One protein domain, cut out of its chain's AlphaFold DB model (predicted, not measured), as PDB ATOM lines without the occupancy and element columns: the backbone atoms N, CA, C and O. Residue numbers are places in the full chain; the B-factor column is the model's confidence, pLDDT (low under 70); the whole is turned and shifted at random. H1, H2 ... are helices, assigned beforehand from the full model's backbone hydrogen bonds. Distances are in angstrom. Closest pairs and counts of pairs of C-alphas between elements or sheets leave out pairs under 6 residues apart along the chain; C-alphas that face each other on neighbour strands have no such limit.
ATOM      1  N   GLU A 139     432.711 309.451 436.735       63.59
ATOM      2  CA  GLU A 139     433.405 310.662 437.114       63.59
ATOM      3  C   GLU A 139     433.819 310.369 438.540       63.59
ATOM      4  O   GLU A 139     433.002 309.928 439.350       63.59
ATOM      5  N   PHE A 140     435.104 310.537 438.831       67.00
ATOM      6  CA  PHE A 140     435.650 310.235 440.148       67.00
ATOM      7  C   PHE A 140     434.814 310.889 441.266       67.00
ATOM      8  O   PHE A 140     434.681 310.338 442.353       67.00
ATOM      9  N   TRP A 141     434.167 312.010 440.932       67.88
ATOM     10  CA  TRP A 141     433.295 312.808 441.778       67.88
ATOM     11  C   TRP A 141     431.791 312.478 441.684       67.88
ATOM     12  O   TRP A 141     431.037 312.945 442.521       67.88
ATOM     13  N   ALA A 142     431.313 311.649 440.746       64.62
ATOM     14  CA  ALA A 142     429.878 311.339 440.592       64.62
ATOM     15  C   ALA A 142     429.258 310.598 441.793       64.62
ATOM     16  O   ALA A 142     428.038 310.501 441.896       64.62
ATOM     17  N   GLY A 143     430.086 310.061 442.692       62.19
ATOM     18  CA  GLY A 143     429.645 309.401 443.917       62.19
ATOM     19  C   GLY A 143     429.745 310.266 445.172       62.19
ATOM     20  O   GLY A 143     429.428 309.755 446.245       62.19
ATOM     21  N   THR A 144     430.215 311.513 445.099       66.31
ATOM     22  CA  THR A 144     430.369 312.344 446.302       66.31
ATOM     23  C   THR A 144     429.026 312.704 446.920       66.31
ATOM     24  O   THR A 144     427.991 312.770 446.254       66.31
ATOM     25  N   LEU A 145     429.045 312.918 448.237       64.19
ATOM     26  CA  LEU A 145     427.874 313.383 448.970       64.19
ATOM     27  C   LEU A 145     427.388 314.696 448.321       64.19
ATOM     28  O   LEU A 145     428.195 315.596 448.086       64.19
ATOM     29  N   PHE A 146     426.093 314.782 448.005       64.75
ATOM     30  CA  PHE A 146     425.452 315.945 447.363       64.75
ATOM     31  C   PHE A 146     425.941 316.297 445.947       64.75
ATOM     32  O   PHE A 146     425.700 317.406 445.477       64.75
ATOM     33  N   GLY A 147     426.630 315.385 445.251       70.06
ATOM     34  CA  GLY A 147     427.122 315.650 443.894       70.06
ATOM     35  C   GLY A 147     428.166 316.769 443.837       70.06
ATOM     36  O   GLY A 147     428.300 317.435 442.809       70.06
ATOM     37  N   TYR A 148     428.885 316.998 444.944       73.75
ATOM     38  CA  TYR A 148     429.904 318.037 445.029       73.75
ATOM     39  C   TYR A 148     430.979 317.840 443.955       73.75
ATOM     40  O   TYR A 148     431.572 316.761 443.833       73.75
ATOM     41  N   ARG A 149     431.254 318.916 443.213       79.12
ATOM     42  CA  ARG A 149     432.323 319.001 442.216       79.12
ATOM     43  C   ARG A 149     433.394 319.982 442.700       79.12
ATOM     44  O   ARG A 149     433.030 321.046 443.204       79.12
ATOM     45  N   PRO A 150     434.688 319.669 442.514       82.75
ATOM     46  CA  PRO A 150     435.761 320.587 442.872       82.75
ATOM     47  C   PRO A 150     435.564 321.966 442.236       82.75
ATOM     48  O   PRO A 150     435.199 322.061 441.061       82.75
ATOM     49  N   PHE A 151     435.846 323.018 443.006       83.19
ATOM     50  CA  PHE A 151     435.839 324.421 442.561       83.19
ATOM     51  C   PHE A 151     434.470 324.996 442.157       83.19
ATOM     52  O   PHE A 151     434.407 326.062 441.534       83.19
ATOM     53  N   VAL A 152     433.364 324.314 442.478       82.88
ATOM     54  CA  VAL A 152     432.026 324.773 442.077       82.88
ATOM     55  C   VAL A 152     431.612 326.064 442.794       82.88
ATOM     56  O   VAL A 152     430.958 326.908 442.180       82.88
ATOM     57  N   LEU A 153     432.023 326.264 444.051       78.75
ATOM     58  CA  LEU A 153     431.673 327.450 444.842       78.75
ATOM     59  C   LEU A 153     432.470 328.673 444.380       78.75
ATOM     60  O   LEU A 153     431.905 329.750 444.181       78.75
ATOM     61  N   ALA A 154     433.772 328.501 444.145       81.94
ATOM     62  CA  ALA A 154     434.638 329.545 443.610       81.94
ATOM     63  C   ALA A 154     434.158 330.002 442.227       81.94
ATOM     64  O   ALA A 154     434.058 331.203 441.972       81.94
ATOM     65  N   LYS A 155     433.788 329.047 441.361       83.81
ATOM     66  CA  LYS A 155     433.233 329.337 440.034       83.81
ATOM     67  C   LYS A 155     431.893 330.065 440.111       83.81
ATOM     68  O   LYS A 155     431.647 330.941 439.294       83.81
ATOM     69  N   TRP A 156     431.033 329.713 441.065       82.12
ATOM     70  CA  TRP A 156     429.734 330.369 441.227       82.12
ATOM     71  C   TRP A 156     429.863 331.855 441.589       82.12
ATOM     72  O   TRP A 156     429.076 332.676 441.126       82.12
ATOM     73  N   CYS A 157     430.864 332.213 442.396       83.19
ATOM     74  CA  CYS A 157     431.074 333.596 442.826       83.19
ATOM     75  C   CYS A 157     431.937 334.417 441.856       83.19
ATOM     76  O   CYS A 157     431.807 335.642 441.800       83.19
ATOM     77  N   TYR A 158     432.810 333.760 441.091       84.81
ATOM     78  CA  TYR A 158     433.650 334.424 440.102       84.81
ATOM     79  C   TYR A 158     432.845 334.803 438.849       84.81
ATOM     80  O   TYR A 158     432.348 333.943 438.130       84.81
ATOM     81  N   ASP A 159     432.763 336.103 438.568       82.75
ATOM     82  CA  ASP A 159     432.134 336.653 437.364       82.75
ATOM     83  C   ASP A 159     432.849 337.955 436.967       82.75
ATOM     84  O   ASP A 159     432.831 338.941 437.713       82.75
ATOM     85  N   ASP A 160     433.493 337.947 435.797       81.31
ATOM     86  CA  ASP A 160     434.251 339.066 435.227       81.31
ATOM     87  C   ASP A 160     433.388 340.012 434.370       81.31
ATOM     88  O   ASP A 160     433.841 341.092 433.968       81.31
ATOM     89  N   SER A 161     432.109 339.682 434.159       82.25
ATOM     90  CA  SER A 161     431.212 340.410 433.254       82.25
ATOM     91  C   SER A 161     430.889 341.845 433.686       82.25
ATOM     92  O   SER A 161     430.347 342.629 432.900       82.25
ATOM     93  N   THR A 162     431.203 342.223 434.928       78.81
ATOM     94  CA  THR A 162     430.944 343.564 435.467       78.81
ATOM     95  C   THR A 162     432.038 344.577 435.143       78.81
ATOM     96  O   THR A 162     431.760 345.773 435.221       78.81
ATOM     97  N   ILE A 163     433.240 344.143 434.740       79.06
ATOM     98  CA  ILE A 163     434.394 345.040 434.531       79.06
ATOM     99  C   ILE A 163     434.111 346.097 433.451       79.06
ATOM    100  O   ILE A 163     434.475 347.259 433.614       79.06
ATOM    101  N   GLN A 164     433.433 345.717 432.365       80.44
ATOM    102  CA  GLN A 164     433.218 346.598 431.208       80.44
ATOM    103  C   GLN A 164     431.895 347.379 431.251       80.44
ATOM    104  O   GLN A 164     431.725 348.337 430.504       80.44
ATOM    105  N   LYS A 165     430.949 346.987 432.115       77.50
ATOM    106  CA  LYS A 165     429.576 347.521 432.091       77.50
ATOM    107  C   LYS A 165     429.424 348.880 432.790       77.50
ATOM    108  O   LYS A 165     428.477 349.596 432.492       77.50
ATOM    109  N   TRP A 166     430.321 349.232 433.718       78.62
ATOM    110  CA  TRP A 166     430.217 350.452 434.533       78.62
ATOM    111  C   TRP A 166     431.609 351.061 434.725       78.62
ATOM    112  O   TRP A 166     432.445 350.474 435.414       78.62
ATOM    113  N   HIS A 167     431.871 352.232 434.132       78.06
ATOM    114  CA  HIS A 167     433.157 352.926 434.269       78.06
ATOM    115  C   HIS A 167     433.498 353.152 435.756       78.06
ATOM    116  O   HIS A 167     432.773 353.829 436.480       78.06
ATOM    117  N   GLY A 168     434.581 352.527 436.228       77.75
ATOM    118  CA  GLY A 168     435.051 352.587 437.618       77.75
ATOM    119  C   GLY A 168     434.279 351.691 438.598       77.75
ATOM    120  O   GLY A 168     434.885 350.855 439.268       77.75
ATOM    121  N   LEU A 169     432.948 351.798 438.670       85.56
ATOM    122  CA  LEU A 169     432.146 351.026 439.636       85.56
ATOM    123  C   LEU A 169     432.169 349.514 439.347       85.56
ATOM    124  O   LEU A 169     432.198 348.701 440.271       85.56
ATOM    125  N   GLY A 170     432.225 349.138 438.068       85.50
ATOM    126  CA  GLY A 170     432.301 347.742 437.637       85.50
ATOM    127  C   GLY A 170     433.569 347.040 438.122       85.50
ATOM    128  O   GLY A 170     433.538 345.852 438.441       85.50
ATOM    129  N   PHE A 171     434.660 347.799 438.265       86.44
ATOM    130  CA  PHE A 171     435.924 347.315 438.811       86.44
ATOM    131  C   PHE A 171     435.847 347.061 440.322       86.44
ATOM    132  O   PHE A 171     436.331 346.040 440.801       86.44
ATOM    133  N   VAL A 172     435.181 347.940 441.080       89.44
ATOM    134  CA  VAL A 172     434.993 347.747 442.529       89.44
ATOM    135  C   VAL A 172     434.120 346.519 442.807       89.44
ATOM    136  O   VAL A 172     434.461 345.700 443.659       89.44
ATOM    137  N   VAL A 173     433.028 346.345 442.055       87.50
ATOM    138  CA  VAL A 173     432.159 345.159 442.171       87.50
ATOM    139  C   VAL A 173     432.920 343.883 441.810       87.50
ATOM    140  O   VAL A 173     432.801 342.878 442.514       87.50
ATOM    141  N   PHE A 174     433.743 343.931 440.760       88.50
ATOM    142  CA  PHE A 174     434.631 342.830 440.407       88.50
ATOM    143  C   PHE A 174     435.603 342.487 441.543       88.50
ATOM    144  O   PHE A 174     435.719 341.319 441.892       88.50
ATOM    145  N   LEU A 175     436.248 343.476 442.173       90.69
ATOM    146  CA  LEU A 175     437.166 343.236 443.294       90.69
ATOM    147  C   LEU A 175     436.477 342.555 444.482       90.69
ATOM    148  O   LEU A 175     437.036 341.625 445.062       90.69
ATOM    149  N   VAL A 176     435.257 342.975 444.826       89.00
ATOM    150  CA  VAL A 176     434.478 342.339 445.903       89.00
ATOM    151  C   VAL A 176     434.158 340.884 445.553       89.00
ATOM    152  O   VAL A 176     434.336 340.000 446.392       89.00
ATOM    153  N   ARG A 177     433.737 340.615 444.312       88.19
ATOM    154  CA  ARG A 177     433.466 339.250 443.829       88.19
ATOM    155  C   ARG A 177     434.723 338.390 443.768       88.19
ATOM    156  O   ARG A 177     434.669 337.237 444.173       88.19
ATOM    157  N   LEU A 178     435.851 338.948 443.338       88.69
ATOM    158  CA  LEU A 178     437.144 338.267 443.314       88.69
ATOM    159  C   LEU A 178     437.602 337.900 444.728       88.69
ATOM    160  O   LEU A 178     438.075 336.793 444.966       88.69
ATOM    161  N   PHE A 179     437.437 338.808 445.690       89.94
ATOM    162  CA  PHE A 179     437.750 338.508 447.083       89.94
ATOM    163  C   PHE A 179     436.822 337.421 447.646       89.94
ATOM    164  O   PHE A 179     437.283 336.488 448.304       89.94
ATOM    165  N   GLY A 180     435.526 337.485 447.324       86.69
ATOM    166  CA  GLY A 180     434.563 336.435 447.652       86.69
ATOM    167  C   GLY A 180     434.917 335.081 447.031       86.69
ATOM    168  O   GLY A 180     434.895 334.065 447.726       86.69
ATOM    169  N   SER A 181     435.311 335.054 445.755       87.94
ATOM    170  CA  SER A 181     435.679 333.822 445.058       87.94
ATOM    171  C   SER A 181     436.975 333.221 445.593       87.94
ATOM    172  O   SER A 181     437.053 332.004 445.710       87.94
ATOM    173  N   LEU A 182     437.957 334.038 445.993       88.12
ATOM    174  CA  LEU A 182     439.180 333.575 446.662       88.12
ATOM    175  C   LEU A 182     438.874 332.908 448.003       88.12
ATOM    176  O   LEU A 182     439.429 331.859 448.323       88.12
ATOM    177  N   ILE A 183     437.967 333.490 448.782       86.44
ATOM    178  CA  ILE A 183     437.543 332.896 450.048       86.44
ATOM    179  C   ILE A 183     436.802 331.571 449.804       86.44
ATOM    180  O   ILE A 183     437.086 330.568 450.464       86.44
ATOM    181  N   LEU A 184     435.886 331.535 448.833       84.56
ATOM    182  CA  LEU A 184     435.175 330.308 448.461       84.56
ATOM    183  C   LEU A 184     436.100 329.254 447.848       84.56
ATOM    184  O   LEU A 184     435.866 328.070 448.053       84.56
ATOM    185  N   LEU A 185     437.176 329.660 447.172       85.38
ATOM    186  CA  LEU A 185     438.211 328.763 446.665       85.38
ATOM    187  C   LEU A 185     438.908 328.021 447.804       85.38
ATOM    188  O   LEU A 185     439.123 326.817 447.700       85.38
ATOM    189  N   ILE A 186     439.219 328.708 448.904       85.81
ATOM    190  CA  ILE A 186     439.805 328.065 450.086       85.81
ATOM    191  C   ILE A 186     438.833 327.023 450.656       85.81
ATOM    192  O   ILE A 186     439.243 325.899 450.946       85.81
ATOM    193  N   ILE A 187     437.543 327.363 450.762       85.94
ATOM    194  CA  ILE A 187     436.513 326.413 451.208       85.94
ATOM    195  C   ILE A 187     436.424 325.220 450.248       85.94
ATOM    196  O   ILE A 187     436.405 324.076 450.699       85.94
ATOM    197  N   ASP A 188     436.416 325.468 448.938       87.00
ATOM    198  CA  ASP A 188     436.372 324.420 447.919       87.00
ATOM    199  C   ASP A 188     437.578 323.487 448.005       87.00
ATOM    200  O   ASP A 188     437.422 322.277 447.869       87.00
ATOM    201  N   VAL A 189     438.779 324.010 448.258       86.75
ATOM    202  CA  VAL A 189     439.979 323.183 448.436       86.75
ATOM    203  C   VAL A 189     439.820 322.265 449.648       86.75
ATOM    204  O   VAL A 189     440.082 321.065 449.540       86.75
ATOM    205  N   ILE A 190     439.333 322.788 450.777       86.12
ATOM    206  CA  ILE A 190     439.086 321.990 451.987       86.12
ATOM    207  C   ILE A 190     438.036 320.906 451.711       86.12
ATOM    208  O   ILE A 190     438.273 319.732 452.000       86.12
ATOM    209  N   LEU A 191     436.903 321.264 451.100       85.69
ATOM    210  CA  LEU A 191     435.848 320.310 450.747       85.69
ATOM    211  C   LEU A 191     436.347 319.252 449.760       85.69
ATOM    212  O   LEU A 191     436.089 318.065 449.948       85.69
ATOM    213  N   THR A 192     437.108 319.658 448.746       86.62
ATOM    214  CA  THR A 192     437.707 318.750 447.761       86.62
ATOM    215  C   THR A 192     438.643 317.748 448.430       86.62
ATOM    216  O   THR A 192     438.608 316.569 448.081       86.62
ATOM    217  N   LEU A 193     439.436 318.170 449.420       86.69
ATOM    218  CA  LEU A 193     440.278 317.257 450.199       86.69
ATOM    219  C   LEU A 193     439.438 316.276 451.025       86.69
ATOM    220  O   LEU A 193     439.687 315.071 450.965       86.69
ATOM    221  N   ILE A 194     438.415 316.757 451.739       86.94
ATOM    222  CA  ILE A 194     437.534 315.905 452.558       86.94
ATOM    223  C   ILE A 194     436.838 314.854 451.688       86.94
ATOM    224  O   ILE A 194     436.889 313.655 451.980       86.94
ATOM    225  N   PHE A 195     436.213 315.286 450.592       86.44
ATOM    226  CA  PHE A 195     435.531 314.382 449.674       86.44
ATOM    227  C   PHE A 195     436.502 313.489 448.905       86.44
ATOM    228  O   PHE A 195     436.163 312.339 448.640       86.44
ATOM    229  N   GLY A 196     437.710 313.966 448.603       86.56
ATOM    230  CA  GLY A 196     438.772 313.165 448.000       86.56
ATOM    231  C   GLY A 196     439.181 311.996 448.895       86.56
ATOM    232  O   GLY A 196     439.193 310.852 448.439       86.56
ATOM    233  N   VAL A 197     439.417 312.249 450.186       87.19
ATOM    234  CA  VAL A 197     439.699 311.186 451.169       87.19
ATOM    235  C   VAL A 197     438.505 310.244 451.310       87.19
ATOM    236  O   VAL A 197     438.675 309.024 451.269       87.19
ATOM    237  N   GLY A 198     437.287 310.785 451.398       86.06
ATOM    238  CA  GLY A 198     436.068 309.978 451.409       86.06
ATOM    239  C   GLY A 198     435.962 309.060 450.187       86.06
ATOM    240  O   GLY A 198     435.607 307.889 450.317       86.06
ATOM    241  N   GLN A 199     436.317 309.555 449.004       83.50
ATOM    242  CA  GLN A 199     436.273 308.785 447.766       83.50
ATOM    243  C   GLN A 199     437.366 307.710 447.704       83.50
ATOM    244  O   GLN A 199     437.113 306.620 447.190       83.50
ATOM    245  N   ILE A 200     438.546 307.957 448.275       86.88
ATOM    246  CA  ILE A 200     439.575 306.920 448.453       86.88
ATOM    247  C   ILE A 200     439.044 305.812 449.372       86.88
ATOM    248  O   ILE A 200     439.105 304.634 449.016       86.88
ATOM    249  N   LEU A 201     438.437 306.172 450.508       85.12
ATOM    250  CA  LEU A 201     437.822 305.204 451.425       85.12
ATOM    251  C   LEU A 201     436.677 304.426 450.769       85.12
ATOM    252  O   LEU A 201     436.543 303.229 451.009       85.12
ATOM    253  N   TYR A 202     435.896 305.075 449.903       84.50
ATOM    254  CA  TYR A 202     434.877 304.408 449.096       84.50
ATOM    255  C   TYR A 202     435.469 303.307 448.215       84.50
ATOM    256  O   TYR A 202     434.927 302.204 448.171       84.50
ATOM    257  N   HIS A 203     436.580 303.586 447.532       83.38
ATOM    258  CA  HIS A 203     437.212 302.612 446.641       83.38
ATOM    259  C   HIS A 203     437.820 301.432 447.403       83.38
ATOM    260  O   HIS A 203     437.821 300.319 446.886       83.38
ATOM    261  N   LEU A 204     438.322 301.663 448.618       89.06
ATOM    262  CA  LEU A 204     438.957 300.623 449.427       89.06
ATOM    263  C   LEU A 204     437.951 299.773 450.216       89.06
ATOM    264  O   LEU A 204     438.137 298.567 450.345       89.06
ATOM    265  N   PHE A 205     436.896 300.392 450.751       87.62
ATOM    266  CA  PHE A 205     436.039 299.785 451.778       87.62
ATOM    267  C   PHE A 205     434.529 300.002 451.544       87.62
ATOM    268  O   PHE A 205     433.706 299.605 452.370       87.62
ATOM    269  N   GLY A 206     434.134 300.631 450.434       82.94
ATOM    270  CA  GLY A 206     432.735 300.836 450.053       82.94
ATOM    271  C   GLY A 206     432.046 302.052 450.695       82.94
ATOM    272  O   GLY A 206     432.660 302.911 451.329       82.94
ATOM    273  N   VAL A 207     430.723 302.150 450.497       81.62
ATOM    274  CA  VAL A 207     429.896 303.329 450.856       81.62
ATOM    275  C   VAL A 207     429.971 303.668 452.346       81.62
ATOM    276  O   VAL A 207     430.090 304.838 452.708       81.62
ATOM    277  N   THR A 208     429.922 302.657 453.213       83.62
ATOM    278  CA  THR A 208     429.906 302.845 454.669       83.62
ATOM    279  C   THR A 208     431.177 303.535 455.159       83.62
ATOM    280  O   THR A 208     431.104 304.506 455.910       83.62
ATOM    281  N   ALA A 209     432.343 303.095 454.680       82.38
ATOM    282  CA  ALA A 209     433.625 303.667 455.075       82.38
ATOM    283  C   ALA A 209     433.798 305.111 454.600       82.38
ATOM    284  O   ALA A 209     434.313 305.941 455.347       82.38
ATOM    285  N   ARG A 210     433.311 305.440 453.396       84.81
ATOM    286  CA  ARG A 210     433.256 306.829 452.921       84.81
ATOM    287  C   ARG A 210     432.472 307.714 453.881       84.81
ATOM    288  O   ARG A 210     432.956 308.776 454.255       84.81
ATOM    289  N   ASN A 211     431.268 307.291 454.260       85.62
ATOM    290  CA  ASN A 211     430.392 308.104 455.099       85.62
ATOM    291  C   ASN A 211     430.994 308.310 456.498       85.62
ATOM    292  O   ASN A 211     430.990 309.430 457.002       85.62
ATOM    293  N   ILE A 212     431.579 307.258 457.084       87.50
ATOM    294  CA  ILE A 212     432.292 307.344 458.368       87.50
ATOM    295  C   ILE A 212     433.508 308.270 458.249       87.50
ATOM    296  O   ILE A 212     433.676 309.164 459.073       87.50
ATOM    297  N   GLY A 213     434.331 308.101 457.212       86.94
ATOM    298  CA  GLY A 213     435.531 308.911 457.005       86.94
ATOM    299  C   GLY A 213     435.228 310.393 456.811       86.94
ATOM    300  O   GLY A 213     435.866 311.234 457.439       86.94
ATOM    301  N   ILE A 214     434.208 310.715 456.008       85.00
ATOM    302  CA  ILE A 214     433.722 312.091 455.853       85.00
ATOM    303  C   ILE A 214     433.239 312.630 457.207       85.00
ATOM    304  O   ILE A 214     433.642 313.724 457.594       85.00
ATOM    305  N   GLY A 215     432.442 311.861 457.957       84.81
ATOM    306  CA  GLY A 215     431.957 312.265 459.282       84.81
ATOM    307  C   GLY A 215     433.083 312.557 460.281       84.81
ATOM    308  O   GLY A 215     433.054 313.584 460.956       84.81
ATOM    309  N   ILE A 216     434.111 311.705 460.331       89.94
ATOM    310  CA  ILE A 216     435.289 311.906 461.188       89.94
ATOM    311  C   ILE A 216     436.057 313.164 460.772       89.94
ATOM    312  O   ILE A 216     436.401 313.972 461.632       89.94
ATOM    313  N   LEU A 217     436.294 313.372 459.473       86.94
ATOM    314  CA  LEU A 217     436.976 314.573 458.978       86.94
ATOM    315  C   LEU A 217     436.210 315.852 459.335       86.94
ATOM    316  O   LEU A 217     436.821 316.836 459.748       86.94
ATOM    317  N   PHE A 218     434.878 315.824 459.249       83.00
ATOM    318  CA  PHE A 218     434.045 316.934 459.705       83.00
ATOM    319  C   PHE A 218     434.183 317.181 461.207       83.00
ATOM    320  O   PHE A 218     434.348 318.330 461.604       83.00
ATOM    321  N   LEU A 219     434.166 316.138 462.044       85.94
ATOM    322  CA  LEU A 219     434.352 316.287 463.493       85.94
ATOM    323  C   LEU A 219     435.729 316.864 463.847       85.94
ATOM    324  O   LEU A 219     435.814 317.746 464.700       85.94
ATOM    325  N   ILE A 220     436.785 316.417 463.159       87.50
ATOM    326  CA  ILE A 220     438.158 316.916 463.342       87.50
ATOM    327  C   ILE A 220     438.258 318.407 463.014       87.50
ATOM    328  O   ILE A 220     439.041 319.104 463.645       87.50
ATOM    329  N   ILE A 221     437.478 318.916 462.060       84.44
ATOM    330  CA  ILE A 221     437.454 320.349 461.737       84.44
ATOM    331  C   ILE A 221     436.533 321.107 462.701       84.44
ATOM    332  O   ILE A 221     436.874 322.195 463.170       84.44
ATOM    333  N   LEU A 222     435.373 320.536 463.022       83.44
ATOM    334  CA  LEU A 222     434.334 321.184 463.813       83.44
ATOM    335  C   LEU A 222     434.772 321.420 465.262       83.44
ATOM    336  O   LEU A 222     434.604 322.529 465.764       83.44
ATOM    337  N   ILE A 223     435.344 320.411 465.928       88.44
ATOM    338  CA  ILE A 223     435.699 320.494 467.354       88.44
ATOM    339  C   ILE A 223     436.727 321.611 467.620       88.44
ATOM    340  O   ILE A 223     436.439 322.474 468.450       88.44
ATOM    341  N   PRO A 224     437.874 321.684 466.911       85.56
ATOM    342  CA  PRO A 224     438.826 322.777 467.086       85.56
ATOM    343  C   PRO A 224     438.235 324.131 466.712       85.56
ATOM    344  O   PRO A 224     438.535 325.119 467.370       85.56
ATOM    345  N   THR A 225     437.371 324.187 465.692       80.62
ATOM    346  CA  THR A 225     436.708 325.439 465.304       80.62
ATOM    347  C   THR A 225     435.817 325.953 466.434       80.62
ATOM    348  O   THR A 225     435.884 327.132 466.771       80.62
ATOM    349  N   ILE A 226     435.022 325.080 467.062       83.12
ATOM    350  CA  ILE A 226     434.192 325.436 468.222       83.12
ATOM    351  C   ILE A 226     435.066 325.876 469.397       83.12
ATOM    352  O   ILE A 226     434.761 326.886 470.023       83.12
ATOM    353  N   PHE A 227     436.149 325.151 469.685       88.38
ATOM    354  CA  PHE A 227     437.042 325.471 470.800       88.38
ATOM    355  C   PHE A 227     437.752 326.818 470.606       88.38
ATOM    356  O   PHE A 227     437.755 327.647 471.508       88.38
ATOM    357  N   TYR A 228     438.258 327.078 469.399       84.25
ATOM    358  CA  TYR A 228     438.868 328.355 469.028       84.25
ATOM    359  C   TYR A 228     437.877 329.524 469.161       84.25
ATOM    360  O   TYR A 228     438.230 330.590 469.657       84.25
ATOM    361  N   ILE A 229     436.618 329.326 468.750       77.75
ATOM    362  CA  ILE A 229     435.560 330.322 468.967       77.75
ATOM    363  C   ILE A 229     435.328 330.504 470.469       77.75
ATOM    364  O   ILE A 229     435.240 331.629 470.937       77.75
ATOM    365  N   TYR A 230     435.243 329.424 471.239       84.31
ATOM    366  CA  TYR A 230     435.012 329.523 472.674       84.31
ATOM    367  C   TYR A 230     436.100 330.358 473.373       84.31
ATOM    368  O   TYR A 230     435.746 331.316 474.048       84.31
ATOM    369  N   GLU A 231     437.387 330.088 473.120       87.06
ATOM    370  CA  GLU A 231     438.510 330.856 473.693       87.06
ATOM    371  C   GLU A 231     438.556 332.331 473.254       87.06
ATOM    372  O   GLU A 231     438.989 333.190 474.018       87.06
ATOM    373  N   GLU A 232     438.141 332.663 472.024       79.69
ATOM    374  CA  GLU A 232     438.158 334.060 471.546       79.69
ATOM    375  C   GLU A 232     436.995 334.889 472.142       79.69
ATOM    376  O   GLU A 232     437.040 336.122 472.092       79.69
ATOM    377  N   TYR A 233     435.954 334.248 472.697       75.00
ATOM    378  CA  TYR A 233     434.713 334.916 473.122       75.00
ATOM    379  C   TYR A 233     434.304 334.720 474.595       75.00
ATOM    380  O   TYR A 233     433.426 335.466 475.042       75.00
TER     381      TYR A 233
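Overview. This is residues 139 to 233 of the 234 residues of an uncharacterized protein of bacterium I07 (UniProt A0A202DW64). Two long helices, H2 and H3, meet near their ends as a V, and short H1 lies side by side with H2. The end of H3, residues 219 to 233, sticks out. The printed part has 95 residues with three named helices, H1, H2, H3 in chain order, all helix; it is loose, radius of gyration of the C-alphas 17.8 A, spanning 56 by 43 by 14 A.

Arrangement. H2, residues 169 to 205, touches H3, residues 207 to 233, at a steep tilt of 47 degrees, the closest C-alphas being Gly 198 and Arg 210, 4.5 A. H2 and H1, residues 152 to 157, form a hairpin at 9 degrees, closest C-alphas Ser 181 and Ala 154, 4.6 A. O i to N i+4 pairs are within hydrogen-bond range throughout H1 and H2, and 22 of 23 in H3.

Along the chain. H2 measures 52.8 A from C-alpha 169 at (432.146, 351.026, 439.636); H3, 38.9 A, ends at C-alpha 233, (434.713, 334.916, 473.122); H1 measures 8.9 A.

Size, cuts and confidence. The farthest C-alphas, His 167 and Phe 205, are 56.0 A apart. The printed part has no cut; the H1 to H2 link is long. Residues 139 to 146 have pLDDT under 70.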